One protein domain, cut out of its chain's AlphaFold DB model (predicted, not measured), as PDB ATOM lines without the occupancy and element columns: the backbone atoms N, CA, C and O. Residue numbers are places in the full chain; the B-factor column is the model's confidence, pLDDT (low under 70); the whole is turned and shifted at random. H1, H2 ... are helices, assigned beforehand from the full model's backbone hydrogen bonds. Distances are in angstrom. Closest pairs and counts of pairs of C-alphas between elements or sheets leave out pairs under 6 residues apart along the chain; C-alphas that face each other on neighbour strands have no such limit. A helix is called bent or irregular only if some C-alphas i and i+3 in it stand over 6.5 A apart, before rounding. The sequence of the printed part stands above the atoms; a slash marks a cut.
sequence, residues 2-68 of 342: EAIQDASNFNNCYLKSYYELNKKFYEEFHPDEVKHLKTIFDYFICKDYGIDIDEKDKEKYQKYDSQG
ATOM      1  N   GLU A   2      76.107  84.211  28.781       73.38
ATOM      2  CA  GLU A   2      76.146  83.023  27.892       73.38
ATOM      3  C   GLU A   2      77.226  81.998  28.300       73.38
ATOM      4  O   GLU A   2      76.887  80.859  28.598       73.38
ATOM      5  N   ALA A   3      78.474  82.426  28.529       77.44
ATOM      6  CA  ALA A   3      79.543  81.524  28.987       77.44
ATOM      7  C   ALA A   3      79.234  80.759  30.298       77.44
ATOM      8  O   ALA A   3      79.683  79.631  30.483       77.44
ATOM      9  N   ILE A   4      78.459  81.352  31.219       81.94
ATOM     10  CA  ILE A   4      78.052  80.686  32.471       81.94
ATOM     11  C   ILE A   4      77.028  79.587  32.172       81.94
ATOM     12  O   ILE A   4      77.074  78.513  32.771       81.94
ATOM     13  N   GLN A   5      76.110  79.846  31.238       80.00
ATOM     14  CA  GLN A   5      75.139  78.856  30.786       80.00
ATOM     15  C   GLN A   5      75.832  77.693  30.079       80.00
ATOM     16  O   GLN A   5      75.541  76.541  30.402       80.00
ATOM     17  N   ASP A   6      76.745  77.980  29.153       81.19
ATOM     18  CA  ASP A   6      77.450  76.941  28.405       81.19
ATOM     19  C   ASP A   6      78.227  76.028  29.352       81.19
ATOM     20  O   ASP A   6      78.053  74.811  29.307       81.19
ATOM     21  N   ALA A   7      78.965  76.605  30.308       84.81
ATOM     22  CA  ALA A   7      79.636  75.840  31.357       84.81
ATOM     23  C   ALA A   7      78.654  74.972  32.167       84.81
ATOM     24  O   ALA A   7      78.943  73.813  32.469       84.81
ATOM     25  N   SER A   8      77.466  75.492  32.486       86.25
ATOM     26  CA  SER A   8      76.470  74.761  33.276       86.25
ATOM     27  C   SER A   8      75.874  73.540  32.566       86.25
ATOM     28  O   SER A   8      75.456  72.603  33.243       86.25
ATOM     29  N   ASN A   9      75.871  73.506  31.229       85.12
ATOM     30  CA  ASN A   9      75.382  72.354  30.463       85.12
ATOM     31  C   ASN A   9      76.308  71.134  30.620       85.12
ATOM     32  O   ASN A   9      75.848  69.991  30.610       85.12
ATOM     33  N   PHE A  10      77.608  71.377  30.799       87.19
ATOM     34  CA  PHE A  10      78.641  70.338  30.866       87.19
ATOM     35  C   PHE A  10      79.194  70.101  32.274       87.19
ATOM     36  O   PHE A  10      79.888  69.117  32.496       87.19
ATOM     37  N   ASN A  11      78.838  70.963  33.226       87.06
ATOM     38  CA  ASN A  11      79.170  70.827  34.639       87.06
ATOM     39  C   ASN A  11      77.912  71.004  35.508       87.06
ATOM     40  O   ASN A  11      77.840  71.815  36.436       87.06
ATOM     41  N   ASN A  12      76.862  70.265  35.146       86.81
ATOM     42  CA  ASN A  12      75.514  70.496  35.661       86.81
ATOM     43  C   ASN A  12      75.346  70.158  37.156       86.81
ATOM     44  O   ASN A  12      74.384  70.615  37.765       86.81
ATOM     45  N   CYS A  13      76.298  69.476  37.804       85.94
ATOM     46  CA  CYS A  13      76.273  69.278  39.258       85.94
ATOM     47  C   CYS A  13      76.303  70.601  40.045       85.94
ATOM     48  O   CYS A  13      75.822  70.659  41.178       85.94
ATOM     49  N   TYR A  14      76.793  71.679  39.424       87.06
ATOM     50  CA  TYR A  14      76.794  73.031  39.977       87.06
ATOM     51  C   TYR A  14      75.763  73.952  39.314       87.06
ATOM     52  O   TYR A  14      75.883  75.171  39.441       87.06
ATOM     53  N   LEU A  15      74.743  73.420  38.622       87.12
ATOM     54  CA  LEU A  15      73.746  74.219  37.892       87.12
ATOM     55  C   LEU A  15      73.146  75.334  38.758       87.12
ATOM     56  O   LEU A  15      73.029  76.471  38.312       87.12
ATOM     57  N   LYS A  16      72.831  75.026  40.020       87.12
ATOM     58  CA  LYS A  16      72.342  76.012  40.988       87.12
ATOM     59  C   LYS A  16      73.358  77.122  41.253       87.12
ATOM     60  O   LYS A  16      72.999  78.289  41.221       87.12
ATOM     61  N   SER A  17      74.623  76.779  41.476       89.94
ATOM     62  CA  SER A  17      75.690  77.762  41.694       89.94
ATOM     63  C   SER A  17      75.911  78.643  40.462       89.94
ATOM     64  O   SER A  17      76.093  79.852  40.600       89.94
ATOM     65  N   TYR A  18      75.864  78.061  39.259       90.56
ATOM     66  CA  TYR A  18      75.934  78.813  38.006       90.56
ATOM     67  C   TYR A  18      74.741  79.751  37.836       90.56
ATOM     68  O   TYR A  18      74.931  80.899  37.437       90.56
ATOM     69  N   TYR A  19      73.535  79.302  38.189       89.25
ATOM     70  CA  TYR A  19      72.350  80.148  38.195       89.25
ATOM     71  C   TYR A  19      72.485  81.319  39.174       89.25
ATOM     72  O   TYR A  19      72.279  82.457  38.775       89.25
ATOM     73  N   GLU A  20      72.907  81.077  40.420       90.38
ATOM     74  CA  GLU A  20      73.124  82.145  41.411       90.38
ATOM     75  C   GLU A  20      74.176  83.162  40.941       90.38
ATOM     76  O   GLU A  20      74.036  84.365  41.157       90.38
ATOM     77  N   LEU A  21      75.232  82.701  40.261       89.94
ATOM     78  CA  LEU A  21      76.208  83.595  39.645       89.94
ATOM     79  C   LEU A  21      75.575  84.414  38.512       89.94
ATOM     80  O   LEU A  21      75.751  85.628  38.470       89.94
ATOM     81  N   ASN A  22      74.834  83.768  37.609       86.88
ATOM     82  CA  ASN A  22      74.144  84.426  36.501       86.88
ATOM     83  C   ASN A  22      73.132  85.475  37.006       86.88
ATOM     84  O   ASN A  22      73.106  86.595  36.502       86.88
ATOM     85  N   LYS A  23      72.398  85.153  38.075       87.31
ATOM     86  CA  LYS A  23      71.461  86.048  38.756       87.31
ATOM     87  C   LYS A  23      72.136  87.321  39.265       87.31
ATOM     88  O   LYS A  23      71.609  88.402  39.028       87.31
ATOM     89  N   LYS A  24      73.326  87.225  39.869       89.19
ATOM     90  CA  LYS A  24      74.098  88.412  40.288       89.19
ATOM     91  C   LYS A  24      74.455  89.326  39.116       89.19
ATOM     92  O   LYS A  24      74.348  90.538  39.249       89.19
ATOM     93  N   PHE A  25      74.836  88.765  37.965       83.31
ATOM     94  CA  PHE A  25      75.070  89.569  36.758       83.31
ATOM     95  C   PHE A  25      73.789  90.258  36.287       83.31
ATOM     96  O   PHE A  25      73.820  91.424  35.907       83.31
ATOM     97  N   TYR A  26      72.658  89.557  36.319       81.44
ATOM     98  CA  TYR A  26      71.374  90.148  35.959       81.44
ATOM     99  C   TYR A  26      71.003  91.321  36.885       81.44
ATOM    100  O   TYR A  26      70.605  92.383  36.410       81.44
ATOM    101  N   GLU A  27      71.184  91.144  38.195       85.12
ATOM    102  CA  GLU A  27      70.943  92.167  39.219       85.12
ATOM    103  C   GLU A  27      71.901  93.362  39.117       85.12
ATOM    104  O   GLU A  27      71.496  94.478  39.406       85.12
ATOM    105  N   GLU A  28      73.160  93.155  38.729       86.50
ATOM    106  CA  GLU A  28      74.150  94.233  38.626       86.50
ATOM    107  C   GLU A  28      73.977  95.066  37.350       86.50
ATOM    108  O   GLU A  28      74.067  96.294  37.385       86.50
ATOM    109  N   PHE A  29      73.744  94.402  36.216       79.69
ATOM    110  CA  PHE A  29      73.750  95.054  34.906       79.69
ATOM    111  C   PHE A  29      72.362  95.444  34.404       79.69
ATOM    112  O   PHE A  29      72.293  96.186  33.428       79.69
ATOM    113  N   HIS A  30      71.288  94.955  35.039       74.06
ATOM    114  CA  HIS A  30      69.891  95.239  34.690       74.06
ATOM    115  C   HIS A  30      69.658  95.312  33.172       74.06
ATOM    116  O   HIS A  30      69.256  96.363  32.673       74.06
ATOM    117  N   PRO A  31      69.967  94.244  32.410       68.75
ATOM    118  CA  PRO A  31      69.850  94.293  30.959       68.75
ATOM    119  C   PRO A  31      68.422  94.706  30.580       68.75
ATOM    120  O   PRO A  31      67.465  94.101  31.062       68.75
ATOM    121  N   ASP A  32      68.310  95.741  29.739       58.09
ATOM    122  CA  ASP A  32      67.086  96.535  29.556       58.09
ATOM    123  C   ASP A  32      65.833  95.697  29.236       58.09
ATOM    124  O   ASP A  32      64.731  96.098  29.596       58.09
ATOM    125  N   GLU A  33      65.991  94.519  28.614       56.78
ATOM    126  CA  GLU A  33      64.937  93.520  28.403       56.78
ATOM    127  C   GLU A  33      65.538  92.100  28.248       56.78
ATOM    128  O   GLU A  33      66.564  91.922  27.585       56.78
ATOM    129  N   VAL A  34      64.866  91.054  28.760       56.78
ATOM    130  CA  VAL A  34      65.136  89.651  28.362       56.78
ATOM    131  C   VAL A  34      64.447  89.402  27.019       56.78
ATOM    132  O   VAL A  34      63.408  88.749  26.926       56.78
ATOM    133  N   LYS A  35      64.992  89.988  25.948       50.91
ATOM    134  CA  LYS A  35      64.511  89.714  24.590       50.91
ATOM    135  C   LYS A  35      64.958  88.320  24.184       50.91
ATOM    136  O   LYS A  35      66.109  88.108  23.800       50.91
ATOM    137  N   HIS A  36      63.985  87.418  24.205       56.50
ATOM    138  CA  HIS A  36      64.061  86.029  23.764       56.50
ATOM    139  C   HIS A  36      64.670  85.114  24.815       56.50
ATOM    140  O   HIS A  36      65.761  85.376  25.314       56.50
ATOM    141  N   LEU A  37      63.972  84.019  25.135       57.84
ATOM    142  CA  LEU A  37      64.499  82.992  26.033       57.84
ATOM    143  C   LEU A  37      65.664  82.287  25.337       57.84
ATOM    144  O   LEU A  37      65.482  81.266  24.665       57.84
ATOM    145  N   LYS A  38      66.876  82.816  25.482       66.31
ATOM    146  CA  LYS A  38      68.075  82.198  24.917       66.31
ATOM    147  C   LYS A  38      68.489  80.994  25.749       66.31
ATOM    148  O   LYS A  38      68.868  79.966  25.192       66.31
ATOM    149  N   THR A  39      68.328  81.079  27.065       72.25
ATOM    150  CA  THR A  39      68.860  80.108  28.021       72.25
ATOM    151  C   THR A  39      67.804  79.602  29.003       72.25
ATOM    152  O   THR A  39      66.712  80.161  29.122       72.25
ATOM    153  N   ILE A  40      68.113  78.513  29.719       77.38
ATOM    154  CA  ILE A  40      67.252  78.049  30.816       77.38
ATOM    155  C   ILE A  40      67.355  78.971  32.039       77.38
ATOM    156  O   ILE A  40      66.401  79.086  32.804       77.38
ATOM    157  N   PHE A  41      68.476  79.677  32.207       84.69
ATOM    158  CA  PHE A  41      68.597  80.713  33.230       84.69
ATOM    159  C   PHE A  41      67.660  81.886  32.973       84.69
ATOM    160  O   PHE A  41      67.034  82.337  33.925       84.69
ATOM    161  N   ASP A  42      67.465  82.297  31.715       80.25
ATOM    162  CA  ASP A  42      66.473  83.323  31.368       80.25
ATOM    163  C   ASP A  42      65.065  82.893  31.799       80.25
ATOM    164  O   ASP A  42      64.319  83.690  32.357       80.25
ATOM    165  N   TYR A  43      64.719  81.610  31.621       81.44
ATOM    166  CA  TYR A  43      63.447  81.054  32.098       81.44
ATOM    167  C   TYR A  43      63.301  81.211  33.620       81.44
ATOM    168  O   TYR A  43      62.275  81.706  34.092       81.44
ATOM    169  N   PHE A  44      64.326  80.832  34.390       84.06
ATOM    170  CA  PHE A  44      64.291  80.962  35.848       84.06
ATOM    171  C   PHE A  44      64.318  82.428  36.301       84.06
ATOM    172  O   PHE A  44      63.619  82.762  37.244       84.06
ATOM    173  N   ILE A  45      65.052  83.318  35.625       84.50
ATOM    174  CA  ILE A  45      65.045  84.767  35.889       84.50
ATOM    175  C   ILE A  45      63.649  85.344  35.638       84.50
ATOM    176  O   ILE A  45      63.100  85.995  36.525       84.50
ATOM    177  N   CYS A  46      63.029  85.074  34.485       80.38
ATOM    178  CA  CYS A  46      61.684  85.575  34.202       80.38
ATOM    179  C   CYS A  46      60.670  85.089  35.243       80.38
ATOM    180  O   CYS A  46      59.824  85.864  35.688       80.38
ATOM    181  N   LYS A  47      60.793  83.832  35.683       82.38
ATOM    182  CA  LYS A  47      59.952  83.250  36.733       82.38
ATOM    183  C   LYS A  47      60.194  83.876  38.111       82.38
ATOM    184  O   LYS A  47      59.226  84.193  38.795       82.38
ATOM    185  N   ASP A  48      61.452  84.068  38.504       84.88
ATOM    186  CA  ASP A  48      61.846  84.639  39.799       84.88
ATOM    187  C   ASP A  48      61.438  86.116  39.932       84.88
ATOM    188  O   ASP A  48      61.033  86.550  41.010       84.88
ATOM    189  N   TYR A  49      61.532  86.884  38.840       82.25
ATOM    190  CA  TYR A  49      61.281  88.331  38.821       82.25
ATOM    191  C   TYR A  49      59.914  88.733  38.250       82.25
ATOM    192  O   TYR A  49      59.586  89.917  38.247       82.25
ATOM    193  N   GLY A  50      59.107  87.777  37.781       76.75
ATOM    194  CA  GLY A  50      57.793  88.051  37.193       76.75
ATOM    195  C   GLY A  50      57.862  88.855  35.892       76.75
ATOM    196  O   GLY A  50      57.022  89.723  35.668       76.75
ATOM    197  N   ILE A  51      58.877  88.600  35.062       79.38
ATOM    198  CA  ILE A  51      59.064  89.272  33.768       79.38
ATOM    199  C   ILE A  51      58.174  88.596  32.725       79.38
ATOM    200  O   ILE A  51      58.191  87.369  32.588       79.38
ATOM    201  N   ASP A  52      57.430  89.401  31.967       73.69
ATOM    202  CA  ASP A  52      56.589  88.907  30.883       73.69
ATOM    203  C   ASP A  52      57.430  88.279  29.767       73.69
ATOM    204  O   ASP A  52      58.412  88.841  29.281       73.69
ATOM    205  N   ILE A  53      57.010  87.090  29.347       72.19
ATOM    206  CA  ILE A  53      57.667  86.321  28.294       72.19
ATOM    207  C   ILE A  53      57.017  86.671  26.958       72.19
ATOM    208  O   ILE A  53      55.789  86.636  26.826       72.19
ATOM    209  N   ASP A  54      57.855  86.965  25.964       71.69
ATOM    210  CA  ASP A  54      57.443  87.219  24.583       71.69
ATOM    211  C   ASP A  54      56.563  86.067  24.056       71.69
ATOM    212  O   ASP A  54      56.794  84.892  24.358       71.69
ATOM    213  N   GLU A  55      55.536  86.378  23.261       75.12
ATOM    214  CA  GLU A  55      54.555  85.386  22.804       75.12
ATOM    215  C   GLU A  55      55.201  84.214  22.074       75.12
ATOM    216  O   GLU A  55      54.785  83.069  22.249       75.12
ATOM    217  N   LYS A  56      56.259  84.493  21.313       75.88
ATOM    218  CA  LYS A  56      57.009  83.477  20.572       75.88
ATOM    219  C   LYS A  56      57.763  82.483  21.459       75.88
ATOM    220  O   LYS A  56      58.071  81.386  21.006       75.88
ATOM    221  N   ASP A  57      58.040  82.844  22.710       76.94
ATOM    222  CA  ASP A  57      58.774  82.014  23.666       76.94
ATOM    223  C   ASP A  57      57.847  81.299  24.667       76.94
ATOM    224  O   ASP A  57      58.295  80.412  25.405       76.94
ATOM    225  N   LYS A  58      56.539  81.609  24.670       78.75
ATOM    226  CA  LYS A  58      55.547  80.981  25.563       78.75
ATOM    227  C   LYS A  58      55.485  79.460  25.406       78.75
ATOM    228  O   LYS A  58      55.344  78.757  26.403       78.75
ATOM    229  N   GLU A  59      55.628  78.934  24.190       81.06
ATOM    230  CA  GLU A  59      55.645  77.482  23.951       81.06
ATOM    231  C   GLU A  59      56.873  76.819  24.605       81.06
ATOM    232  O   GLU A  59      56.758  75.791  25.278       81.06
ATOM    233  N   LYS A  60      58.050  77.450  24.487       77.62
ATOM    234  CA  LYS A  60      59.290  76.987  25.126       77.62
ATOM    235  C   LYS A  60      59.165  77.006  26.654       77.62
ATOM    236  O   LYS A  60      59.564  76.045  27.308       77.62
ATOM    237  N   TYR A  61      58.547  78.047  27.211       76.44
ATOM    238  CA  TYR A  61      58.234  78.139  28.639       76.44
ATOM    239  C   TYR A  61      57.283  77.019  29.107       76.44
ATOM    240  O   TYR A  61      57.583  76.320  30.075       76.44
ATOM    241  N   GLN A  62      56.183  76.776  28.384       78.81
ATOM    242  CA  GLN A  62      55.235  75.694  28.691       78.81
ATOM    243  C   GLN A  62      55.900  74.314  28.656       78.81
ATOM    244  O   GLN A  62      55.559  73.425  29.441       78.81
ATOM    245  N   LYS A  63      56.885  74.126  27.773       80.06
ATOM    246  CA  LYS A  63      57.688  72.908  27.735       80.06
ATOM    247  C   LYS A  63      58.525  72.739  29.006       80.06
ATOM    248  O   LYS A  63      58.519  71.651  29.571       80.06
ATOM    249  N   TYR A  64      59.189  73.787  29.494       77.25
ATOM    250  CA  TYR A  64      59.970  73.700  30.735       77.25
ATOM    251  C   TYR A  64      59.097  73.398  31.958       77.25
ATOM    252  O   TYR A  64      59.462  72.539  32.767       77.25
ATOM    253  N   ASP A  65      57.922  74.028  32.047       76.31
ATOM    254  CA  ASP A  65      56.949  73.762  33.111       76.31
ATOM    255  C   ASP A  65      56.396  72.330  33.040       76.31
ATOM    256  O   ASP A  65      56.395  71.617  34.043       76.31
ATOM    257  N   SER A  66      55.970  71.870  31.859       76.19
ATOM    258  CA  SER A  66      55.417  70.514  31.691       76.19
ATOM    259  C   SER A  66      56.451  69.405  31.906       76.19
ATOM    260  O   SER A  66      56.093  68.311  32.338       76.19
ATOM    261  N   GLN A  67      57.730  69.683  31.648       72.38
ATOM    262  CA  GLN A  67      58.840  68.766  31.908       72.38
ATOM    263  C   GLN A  67      59.314  68.784  33.370       72.38
ATOM    264  O   GLN A  67      60.125  67.939  33.747       72.38
ATOM    265  N   GLY A  68      58.822  69.707  34.204       71.06
ATOM    266  CA  GLY A  68      59.200  69.794  35.615       71.06
ATOM    267  C   GLY A  68      60.676  70.139  35.827       71.06
ATOM    268  O   GLY A  68      61.299  69.620  36.754       71.06
TER     269      GLY A  68
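AT A GLANCE: This is residues 2 to 68 of the 342 residues of an uncharacterized protein of Trichomonas vaginalis (UniProt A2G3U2). Picture a hairpin of two helices, H1 and H2, at one end of the domain, H4 at the other end, and the short helix H3 between them, set steeply to H2 and crosswise to H4, with few contacts. The far end of H2 and the start of the link after it, residues 27 to 32, stick out. The printed part has 67 residues with four named helices, H1 to H4 in chain order, and no named strand: all helix. It is compact, with a radius of gyration of the C-alphas of 11.9 A and spans of 30 by 29 by 17 A.

IN THESE COORDINATES: Find C-alpha 2 at (76.146, 83.023, 27.892); from there H1 runs through residues 2 to 10, 13.3 A. Next comes H2, residues 12 to 29, 24.6 A, with a kink of 27 degrees near residue 19; it is irregular, C-alphas 13 and 16 being 8.0 A apart. H3 holds residues 40 to 49, 14.3 A. H4, residues 55 to 66, 17.3 A, ends at C-alpha 66 (55.417, 70.514, 31.691); it is irregular, C-alphas 56 and 59 being 7.0 A apart.

HOW THE PARTS SIT: H1 and H2 form a helical hairpin: they touch, at a shallow tilt of 10 degrees, opposite ways, through residues 14 to 22 of H2 alone; their closest C-alphas, Ser 8 and Leu 15, are 5.4 A apart. H2 and H3 only just touch, with 3 pairs of C-alphas within 8 A, the closest being Tyr 19 and Phe 41 at 6.2 A, at a steep tilt of 54 degrees. H3 and H4 are close but not clearly touching, about perpendicular at 85 degrees; their closest C-alphas, Tyr 43 and Tyr 61, are 6.9 A apart. H4 is apart from H1 and H2. In H3 every O i to N i+4 pair is within hydrogen-bond range; look for 4 of 5 in H1, 12 of 14 in H2 and 6 of 8 in H4.

THE WHOLE: The C-alphas farthest apart, Cys 13 and Glu 55, are 31.7 A apart. The printed part has no cut and no long link. Look at residues 31 to 38 for pLDDT under 70.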